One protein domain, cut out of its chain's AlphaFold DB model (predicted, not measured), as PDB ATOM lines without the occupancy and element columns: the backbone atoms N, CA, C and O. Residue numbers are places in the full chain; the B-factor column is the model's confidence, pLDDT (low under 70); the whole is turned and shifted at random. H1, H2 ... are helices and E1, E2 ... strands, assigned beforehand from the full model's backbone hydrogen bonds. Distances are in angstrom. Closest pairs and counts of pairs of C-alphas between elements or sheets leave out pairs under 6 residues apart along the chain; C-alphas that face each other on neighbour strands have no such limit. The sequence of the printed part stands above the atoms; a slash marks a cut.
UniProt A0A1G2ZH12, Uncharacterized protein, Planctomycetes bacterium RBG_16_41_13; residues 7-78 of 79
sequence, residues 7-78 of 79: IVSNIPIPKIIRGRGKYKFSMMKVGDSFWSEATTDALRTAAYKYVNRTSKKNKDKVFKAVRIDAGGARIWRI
ATOM      1  N   ILE A   7      31.890  50.409  32.027       75.88
ATOM      2  CA  ILE A   7      32.405  49.965  30.727       75.88
ATOM      3  C   ILE A   7      32.650  48.450  30.768       75.88
ATOM      4  O   ILE A   7      33.343  47.956  31.654       75.88
ATOM      5  N   VAL A   8      32.085  47.737  29.792       75.31
ATOM      6  CA  VAL A   8      32.149  46.281  29.620       75.31
ATOM      7  C   VAL A   8      32.605  45.965  28.192       75.31
ATOM      8  O   VAL A   8      31.954  46.373  27.223       75.31
ATOM      9  N   SER A   9      33.729  45.259  28.073       71.56
ATOM     10  CA  SER A   9      34.368  44.857  26.809       71.56
ATOM     11  C   SER A   9      33.821  43.525  26.266       71.56
ATOM     12  O   SER A   9      33.054  42.837  26.935       71.56
ATOM     13  N   ASN A  10      34.243  43.137  25.057       66.81
ATOM     14  CA  ASN A  10      33.974  41.834  24.415       66.81
ATOM     15  C   ASN A  10      32.491  41.475  24.161       66.81
ATOM     16  O   ASN A  10      32.178  40.319  23.880       66.81
ATOM     17  N   ILE A  11      31.570  42.444  24.188       61.72
ATOM     18  CA  ILE A  11      30.154  42.194  23.871       61.72
ATOM     19  C   ILE A  11      29.947  42.194  22.341       61.72
ATOM     20  O   ILE A  11      30.335  43.167  21.685       61.72
ATOM     21  N   PRO A  12      29.313  41.157  21.751       54.75
ATOM     22  CA  PRO A  12      29.118  41.052  20.305       54.75
ATOM     23  C   PRO A  12      28.298  42.223  19.745       54.75
ATOM     24  O   PRO A  12      27.296  42.642  20.322       54.75
ATOM     25  N   ILE A  13      28.740  42.761  18.606       47.78
ATOM     26  CA  ILE A  13      28.246  44.027  18.043       47.78
ATOM     27  C   ILE A  13      26.918  43.811  17.286       47.78
ATOM     28  O   ILE A  13      26.924  43.181  16.226       47.78
ATOM     29  N   PRO A  14      25.780  44.394  17.722       43.75
ATOM     30  CA  PRO A  14      24.528  44.306  16.967       43.75
ATOM     31  C   PRO A  14      24.569  45.208  15.719       43.75
ATOM     32  O   PRO A  14      25.189  46.272  15.755       43.75
ATOM     33  N   LYS A  15      23.838  44.884  14.643       35.81
ATOM     34  CA  LYS A  15      23.679  45.748  13.440       35.81
ATOM     35  C   LYS A  15      22.633  46.872  13.668       35.81
ATOM     36  O   LYS A  15      21.907  46.805  14.651       35.81
ATOM     37  N   ILE A  16      22.599  47.922  12.819       37.59
ATOM     38  CA  ILE A  16      21.595  49.041  12.769       37.59
ATOM     39  C   ILE A  16      21.494  49.933  14.049       37.59
ATOM     40  O   ILE A  16      21.286  49.437  15.147       37.59
ATOM     41  N   ILE A  17      21.622  51.271  14.064       41.16
ATOM     42  CA  ILE A  17      22.017  52.284  13.059       41.16
ATOM     43  C   ILE A  17      22.869  53.399  13.743       41.16
ATOM     44  O   ILE A  17      23.864  53.052  14.376       41.16
ATOM     45  N   ARG A  18      22.563  54.710  13.633       30.12
ATOM     46  CA  ARG A  18      23.480  55.830  13.980       30.12
ATOM     47  C   ARG A  18      23.278  56.435  15.376       30.12
ATOM     48  O   ARG A  18      22.168  56.838  15.707       30.12
ATOM     49  N   GLY A  19      24.371  56.521  16.159       34.62
ATOM     50  CA  GLY A  19      24.365  56.905  17.582       34.62
ATOM     51  C   GLY A  19      25.330  57.999  18.048       34.62
ATOM     52  O   GLY A  19      26.161  58.524  17.307       34.62
ATOM     53  N   ARG A  20      25.067  58.473  19.275       32.41
ATOM     54  CA  ARG A  20      25.390  59.832  19.741       32.41
ATOM     55  C   ARG A  20      24.980  59.971  21.254       32.41
ATOM     56  O   ARG A  20      23.841  60.261  21.511       32.41
ATOM     57  N   GLY A  21      25.817  59.976  22.291       37.69
ATOM     58  CA  GLY A  21      25.381  60.344  23.663       37.69
ATOM     59  C   GLY A  21      26.187  61.409  24.451       37.69
ATOM     60  O   GLY A  21      27.189  61.910  23.953       37.69
ATOM     61  N   LYS A  22      25.786  61.759  25.688       51.16
ATOM     62  CA  LYS A  22      26.466  62.706  26.616       51.16
ATOM     63  C   LYS A  22      27.391  61.977  27.633       51.16
ATOM     64  O   LYS A  22      27.357  62.284  28.817       51.16
ATOM     65  N   TYR A  23      28.171  60.983  27.187       60.31
ATOM     66  CA  TYR A  23      28.776  59.943  28.057       60.31
ATOM     67  C   TYR A  23      30.300  59.741  27.865       60.31
ATOM     68  O   TYR A  23      30.945  60.478  27.118       60.31
ATOM     69  N   LYS A  24      30.858  58.706  28.521       70.38
ATOM     70  CA  LYS A  24      32.290  58.342  28.689       70.38
ATOM     71  C   LYS A  24      33.068  57.945  27.404       70.38
ATOM     72  O   LYS A  24      34.023  57.174  27.459       70.38
ATOM     73  N   PHE A  25      32.719  58.482  26.233       74.50
ATOM     74  CA  PHE A  25      33.298  58.120  24.920       74.50
ATOM     75  C   PHE A  25      34.795  58.408  24.740       74.50
ATOM     76  O   PHE A  25      35.419  57.907  23.803       74.50
ATOM     77  N   SER A  26      35.383  59.207  25.630       72.12
ATOM     78  CA  SER A  26      36.830  59.399  25.729       72.12
ATOM     79  C   SER A  26      37.575  58.138  26.166       72.12
ATOM     80  O   SER A  26      38.689  57.926  25.695       72.12
ATOM     81  N   MET A  27      36.962  57.313  27.019       76.69
ATOM     82  CA  MET A  27      37.601  56.170  27.683       76.69
ATOM     83  C   MET A  27      37.393  54.841  26.940       76.69
ATOM     84  O   MET A  27      38.188  53.923  27.105       76.69
ATOM     85  N   MET A  28      36.356  54.743  26.100       78.81
ATOM     86  CA  MET A  28      36.011  53.513  25.378       78.81
ATOM     87  C   MET A  28      37.043  53.148  24.299       78.81
ATOM     88  O   MET A  28      37.343  53.951  23.406       78.81
ATOM     89  N   LYS A  29      37.516  51.902  24.323       83.75
ATOM     90  CA  LYS A  29      38.239  51.191  23.258       83.75
ATOM     91  C   LYS A  29      37.244  50.579  22.259       83.75
ATOM     92  O   LYS A  29      36.038  50.639  22.467       83.75
ATOM     93  N   VAL A  30      37.717  50.032  21.140       82.44
ATOM     94  CA  VAL A  30      36.835  49.300  20.208       82.44
ATOM     95  C   VAL A  30      36.409  47.983  20.863       82.44
ATOM     96  O   VAL A  30      37.246  47.303  21.446       82.44
ATOM     97  N   GLY A  31      35.118  47.647  20.796       78.50
ATOM     98  CA  GLY A  31      34.532  46.491  21.491       78.50
ATOM     99  C   GLY A  31      34.018  46.789  22.906       78.50
ATOM    100  O   GLY A  31      33.313  45.959  23.478       78.50
ATOM    101  N   ASP A  32      34.302  47.976  23.452       82.94
ATOM    102  CA  ASP A  32      33.721  48.433  24.718       82.94
ATOM    103  C   ASP A  32      32.265  48.877  24.547       82.94
ATOM    104  O   ASP A  32      31.884  49.479  23.535       82.94
ATOM    105  N   SER A  33      31.472  48.669  25.598       83.88
ATOM    106  CA  SER A  33      30.107  49.173  25.738       83.88
ATOM    107  C   SER A  33      29.806  49.653  27.160       83.88
ATOM    108  O   SER A  33      30.521  49.288  28.083       83.88
ATOM    109  N   PHE A  34      28.747  50.436  27.361       82.94
ATOM    110  CA  PHE A  34      28.142  50.659  28.685       82.94
ATOM    111  C   PHE A  34      26.629  50.885  28.545       82.94
ATOM    112  O   PHE A  34      26.163  51.323  27.485       82.94
ATOM    113  N   TRP A  35      25.861  50.582  29.593       83.00
ATOM    114  CA  TRP A  35      24.410  50.814  29.658       83.00
ATOM    115  C   TRP A  35      24.076  52.136  30.366       83.00
ATOM    116  O   TRP A  35      24.869  52.634  31.166       83.00
ATOM    117  N   SER A  36      22.923  52.720  30.044       77.94
ATOM    118  CA  SER A  36      22.365  53.895  30.717       77.94
ATOM    119  C   SER A  36      20.835  53.887  30.653       77.94
ATOM    120  O   SER A  36      20.258  53.394  29.683       77.94
ATOM    121  N   GLU A  37      20.192  54.479  31.660       80.62
ATOM    122  CA  GLU A  37      18.734  54.683  31.755       80.62
ATOM    123  C   GLU A  37      18.213  55.704  30.734       80.62
ATOM    124  O   GLU A  37      17.016  55.818  30.479       80.62
ATOM    125  N   ALA A  38      19.118  56.442  30.094       75.00
ATOM    126  CA  ALA A  38      18.769  57.345  29.020       75.00
ATOM    127  C   ALA A  38      18.212  56.605  27.793       75.00
ATOM    128  O   ALA A  38      18.694  55.542  27.393       75.00
ATOM    129  N   THR A  39      17.240  57.227  27.120       81.06
ATOM    130  CA  THR A  39      16.627  56.655  25.917       81.06
ATOM    131  C   THR A  39      17.662  56.383  24.826       81.06
ATOM    132  O   THR A  39      18.698  57.053  24.726       81.06
ATOM    133  N   THR A  40      17.345  55.448  23.922       80.06
ATOM    134  CA  THR A  40      18.193  55.205  22.747       80.06
ATOM    135  C   THR A  40      18.441  56.490  21.967       80.06
ATOM    136  O   THR A  40      19.556  56.660  21.505       80.06
ATOM    137  N   ASP A  41      17.494  57.430  21.885       78.44
ATOM    138  CA  ASP A  41      17.708  58.695  21.171       78.44
ATOM    139  C   ASP A  41      18.421  59.790  21.984       78.44
ATOM    140  O   ASP A  41      19.022  60.681  21.389       78.44
ATOM    141  N   ALA A  42      18.526  59.683  23.312       78.12
ATOM    142  CA  ALA A  42      19.480  60.465  24.112       78.12
ATOM    143  C   ALA A  42      20.918  59.918  23.960       78.12
ATOM    144  O   ALA A  42      21.860  60.686  23.726       78.12
ATOM    145  N   LEU A  43      21.060  58.585  23.939       78.81
ATOM    146  CA  LEU A  43      22.234  57.832  23.468       78.81
ATOM    147  C   LEU A  43      22.435  57.895  21.935       78.81
ATOM    148  O   LEU A  43      23.475  57.444  21.435       78.81
ATOM    149  N   ARG A  44      21.519  58.550  21.194       78.19
ATOM    150  CA  ARG A  44      21.670  59.045  19.807       78.19
ATOM    151  C   ARG A  44      21.540  60.586  19.634       78.19
ATOM    152  O   ARG A  44      21.567  61.048  18.493       78.19
ATOM    153  N   THR A  45      21.622  61.413  20.695       81.38
ATOM    154  CA  THR A  45      21.732  62.898  20.669       81.38
ATOM    155  C   THR A  45      23.151  63.551  20.747       81.38
ATOM    156  O   THR A  45      23.322  64.623  20.160       81.38
ATOM    157  N   ALA A  46      24.203  62.991  21.386       77.56
ATOM    158  CA  ALA A  46      25.469  63.732  21.674       77.56
ATOM    159  C   ALA A  46      26.910  63.123  21.447       77.56
ATOM    160  O   ALA A  46      27.885  63.809  21.724       77.56
ATOM    161  N   ALA A  47      27.143  61.940  20.861       79.00
ATOM    162  CA  ALA A  47      28.494  61.325  20.680       79.00
ATOM    163  C   ALA A  47      29.067  61.602  19.305       79.00
ATOM    164  O   ALA A  47      30.236  61.925  19.217       79.00
ATOM    165  N   TYR A  48      28.246  61.639  18.255       80.50
ATOM    166  CA  TYR A  48      28.614  62.443  17.094       80.50
ATOM    167  C   TYR A  48      28.736  63.956  17.456       80.50
ATOM    168  O   TYR A  48      29.474  64.661  16.782       80.50
ATOM    169  N   LYS A  49      28.206  64.458  18.606       80.12
ATOM    170  CA  LYS A  49      28.698  65.748  19.179       80.12
ATOM    171  C   LYS A  49      30.082  65.610  19.840       80.12
ATOM    172  O   LYS A  49      30.874  66.518  19.661       80.12
ATOM    173  N   TYR A  50      30.415  64.527  20.553       79.06
ATOM    174  CA  TYR A  50      31.783  64.257  21.051       79.06
ATOM    175  C   TYR A  50      32.807  64.194  19.896       79.06
ATOM    176  O   TYR A  50      33.732  65.001  19.865       79.06
ATOM    177  N   VAL A  51      32.582  63.325  18.905       81.06
ATOM    178  CA  VAL A  51      33.337  63.158  17.644       81.06
ATOM    179  C   VAL A  51      33.538  64.491  16.907       81.06
ATOM    180  O   VAL A  51      34.635  64.739  16.418       81.06
ATOM    181  N   ASN A  52      32.527  65.374  16.865       76.38
ATOM    182  CA  ASN A  52      32.626  66.660  16.157       76.38
ATOM    183  C   ASN A  52      33.103  67.856  17.004       76.38
ATOM    184  O   ASN A  52      33.662  68.783  16.428       76.38
ATOM    185  N   ARG A  53      32.873  67.888  18.326       70.12
ATOM    186  CA  ARG A  53      33.356  68.969  19.217       70.12
ATOM    187  C   ARG A  53      34.802  68.773  19.657       70.12
ATOM    188  O   ARG A  53      35.442  69.741  20.047       70.12
ATOM    189  N   THR A  54      35.291  67.538  19.684       61.00
ATOM    190  CA  THR A  54      36.658  67.242  20.125       61.00
ATOM    191  C   THR A  54      37.622  67.136  18.941       61.00
ATOM    192  O   THR A  54      37.219  67.213  17.783       61.00
ATOM    193  N   SER A  55      38.920  67.021  19.247       63.06
ATOM    194  CA  SER A  55      40.034  67.004  18.288       63.06
ATOM    195  C   SER A  55      39.787  66.153  17.033       63.06
ATOM    196  O   SER A  55      39.137  65.111  17.096       63.06
ATOM    197  N   LYS A  56      40.432  66.538  15.918       66.00
ATOM    198  CA  LYS A  56      40.482  65.813  14.632       66.00
ATOM    199  C   LYS A  56      40.654  64.289  14.818       66.00
ATOM    200  O   LYS A  56      39.978  63.531  14.136       66.00
ATOM    201  N   LYS A  57      41.445  63.868  15.821       66.25
ATOM    202  CA  LYS A  57      41.690  62.470  16.254       66.25
ATOM    203  C   LYS A  57      40.447  61.657  16.669       66.25
ATOM    204  O   LYS A  57      40.543  60.444  16.807       66.25
ATOM    205  N   ASN A  58      39.307  62.296  16.935       69.00
ATOM    206  CA  ASN A  58      38.065  61.619  17.321       69.00
ATOM    207  C   ASN A  58      37.053  61.513  16.171       69.00
ATOM    208  O   ASN A  58      36.035  60.855  16.365       69.00
ATOM    209  N   LYS A  59      37.324  62.095  14.988       71.56
ATOM    210  CA  LYS A  59      36.437  62.005  13.812       71.56
ATOM    211  C   LYS A  59      36.299  60.581  13.268       71.56
ATOM    212  O   LYS A  59      35.242  60.229  12.757       71.56
ATOM    213  N   ASP A  60      37.335  59.762  13.432       80.00
ATOM    214  CA  ASP A  60      37.360  58.364  12.987       80.00
ATOM    215  C   ASP A  60      36.605  57.402  13.915       80.00
ATOM    216  O   ASP A  60      36.369  56.251  13.540       80.00
ATOM    217  N   LYS A  61      36.226  57.855  15.121       82.19
ATOM    218  CA  LYS A  61      35.526  57.027  16.108       82.19
ATOM    219  C   LYS A  61      34.051  56.872  15.754       82.19
ATOM    220  O   LYS A  61      33.356  57.855  15.498       82.19
ATOM    221  N   VAL A  62      33.541  55.646  15.830       83.88
ATOM    222  CA  VAL A  62      32.145  55.323  15.513       83.88
ATOM    223  C   VAL A  62      31.482  54.656  16.711       83.88
ATOM    224  O   VAL A  62      31.966  53.654  17.238       83.88
ATOM    225  N   PHE A  63      30.337  55.205  17.118       84.12
ATOM    226  CA  PHE A  63      29.551  54.733  18.255       84.12
ATOM    227  C   PHE A  63      28.135  54.342  17.829       84.12
ATOM    228  O   PHE A  63      27.533  54.976  16.956       84.12
ATOM    229  N   LYS A  64      27.582  53.316  18.477       83.56
ATOM    230  CA  LYS A  64      26.291  52.715  18.128       83.56
ATOM    231  C   LYS A  64      25.467  52.430  19.376       83.56
ATOM    232  O   LYS A  64      25.941  51.701  20.233       83.56
ATOM    233  N   ALA A  65      24.243  52.951  19.452       79.25
ATOM    234  CA  ALA A  65      23.316  52.696  20.560       79.25
ATOM    235  C   ALA A  65      22.161  51.770  20.151       79.25
ATOM    236  O   ALA A  65      21.663  51.867  19.022       79.25
ATOM    237  N   VAL A  66      21.744  50.900  21.075       78.94
ATOM    238  CA  VAL A  66      20.658  49.917  20.908       78.94
ATOM    239  C   VAL A  66      19.861  49.809  22.213       78.94
ATOM    240  O   VAL A  66      20.442  49.743  23.297       78.94
ATOM    241  N   ARG A  67      18.530  49.791  22.094       77.00
ATOM    242  CA  ARG A  67      17.580  49.496  23.177       77.00
ATOM    243  C   ARG A  67      17.722  48.034  23.614       77.00
ATOM    244  O   ARG A  67      17.858  47.172  22.754       77.00
ATOM    245  N   ILE A  68      17.673  47.764  24.920       70.25
ATOM    246  CA  ILE A  68      17.626  46.393  25.482       70.25
ATOM    247  C   ILE A  68      16.417  46.255  26.435       70.25
ATOM    248  O   ILE A  68      16.452  45.529  27.419       70.25
ATOM    249  N   ASP A  69      15.367  47.028  26.139       61.22
ATOM    250  CA  ASP A  69      14.176  47.256  26.963       61.22
ATOM    251  C   ASP A  69      14.456  47.647  28.430       61.22
ATOM    252  O   ASP A  69      15.536  48.145  28.746       61.22
ATOM    253  N   ALA A  70      13.421  47.598  29.279       60.97
ATOM    254  CA  ALA A  70      13.421  48.116  30.653       60.97
ATOM    255  C   ALA A  70      13.938  49.572  30.780       60.97
ATOM    256  O   ALA A  70      14.783  49.889  31.613       60.97
ATOM    257  N   GLY A  71      13.429  50.475  29.932       69.62
ATOM    258  CA  GLY A  71      13.651  51.928  30.019       69.62
ATOM    259  C   GLY A  71      14.984  52.443  29.458       69.62
ATOM    260  O   GLY A  71      15.007  53.521  28.865       69.62
ATOM    261  N   GLY A  72      16.064  51.667  29.568       76.62
ATOM    262  CA  GLY A  72      17.410  52.081  29.162       76.62
ATOM    263  C   GLY A  72      17.869  51.620  27.773       76.62
ATOM    264  O   GLY A  72      17.169  50.957  27.000       76.62
ATOM    265  N   ALA A  73      19.115  51.960  27.449       81.56
ATOM    266  CA  ALA A  73      19.817  51.480  26.266       81.56
ATOM    267  C   ALA A  73      21.332  51.368  26.501       81.56
ATOM    268  O   ALA A  73      21.917  52.014  27.369       81.56
ATOM    269  N   ARG A  74      21.994  50.529  25.698       81.94
ATOM    270  CA  ARG A  74      23.450  50.331  25.722       81.94
ATOM    271  C   ARG A  74      24.080  50.996  24.500       81.94
ATOM    272  O   ARG A  74      23.448  51.104  23.446       81.94
ATOM    273  N   ILE A  75      25.320  51.456  24.629       82.31
ATOM    274  CA  ILE A  75      26.102  52.017  23.520       82.31
ATOM    275  C   ILE A  75      27.486  51.382  23.457       82.31
ATOM    276  O   ILE A  75      28.141  51.208  24.478       82.31
ATOM    277  N   TRP A  76      27.915  51.060  22.240       85.75
ATOM    278  CA  TRP A  76      29.190  50.431  21.905       85.75
ATOM    279  C   TRP A  76      30.079  51.400  21.124       85.75
ATOM    280  O   TRP A  76      29.567  52.229  20.361       85.75
ATOM    281  N   ARG A  77      31.402  51.247  21.234       84.69
ATOM    282  CA  ARG A  77      32.366  51.805  20.275       84.69
ATOM    283  C   ARG A  77      32.784  50.716  19.287       84.69
ATOM    284  O   ARG A  77      33.323  49.685  19.680       84.69
ATOM    285  N   ILE A  78      32.552  50.969  18.001       81.75
ATOM    286  CA  ILE A  78      32.805  50.021  16.903       81.75
ATOM    287  C   ILE A  78      33.940  50.470  15.967       81.75
ATOM    288  O   ILE A  78      34.358  49.701  15.108       81.75
TER     289      ILE A  78
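This is residues 7 to 78 of the 79 residues of an uncharacterized protein of Planctomycetes bacterium RBG_16_41_13 (UniProt A0A1G2ZH12). A small sheet of three strands, with little regular structure around it, has one short helix beyond one end and a long unnamed stretch, residues 7 to 32, looping round it. The 72 printed residues hold E1, H1, E2, E3 in chain order; the antiparallel sheet runs E1, E3, E2. The class is mixed, with 21 residues in named elements; the whole is compact, radius of gyration of the C-alphas 11.1 A, spanning 36 by 24 by 20 A.

Inner strand E3, residues 73 to 77, is antiparallel to E1, residues 33 to 36, at 154 degrees, with N 36 and O 73 2.9 A apart. E3 forms a hairpin with E2, residues 63 to 67, at 158 degrees; N 64 and O 76 are 2.9 A apart. H1, residues 47 to 53, is only just not on the sheet, with 4 pairs of C-alphas within 10 A; its closest C-alphas to E2 are Ala 47 and Phe 63, 7.1 A. H1 and E3 are apart. E1, H1, E2 make a split strand-helix-strand unit, two same-way strands with E3 between, its crossover right-handed. In H1 every O i to N i+4 pair is within hydrogen-bond range.

E2 spans 14.0 A, E3 13.9 A, E1 10.3 A and H1 9.2 A. E1 begins at C-alpha 33 (30.107, 49.173, 25.738); E3 ends at C-alpha 77 (32.366, 51.805, 20.275).

The farthest C-alphas, Lys 56 and Ala 70, are 36.1 A apart. The printed part has no cut, and no link between named elements is long. Model pLDDT is under 70 in residues 10 to 23, 54 to 58 and 69 to 71.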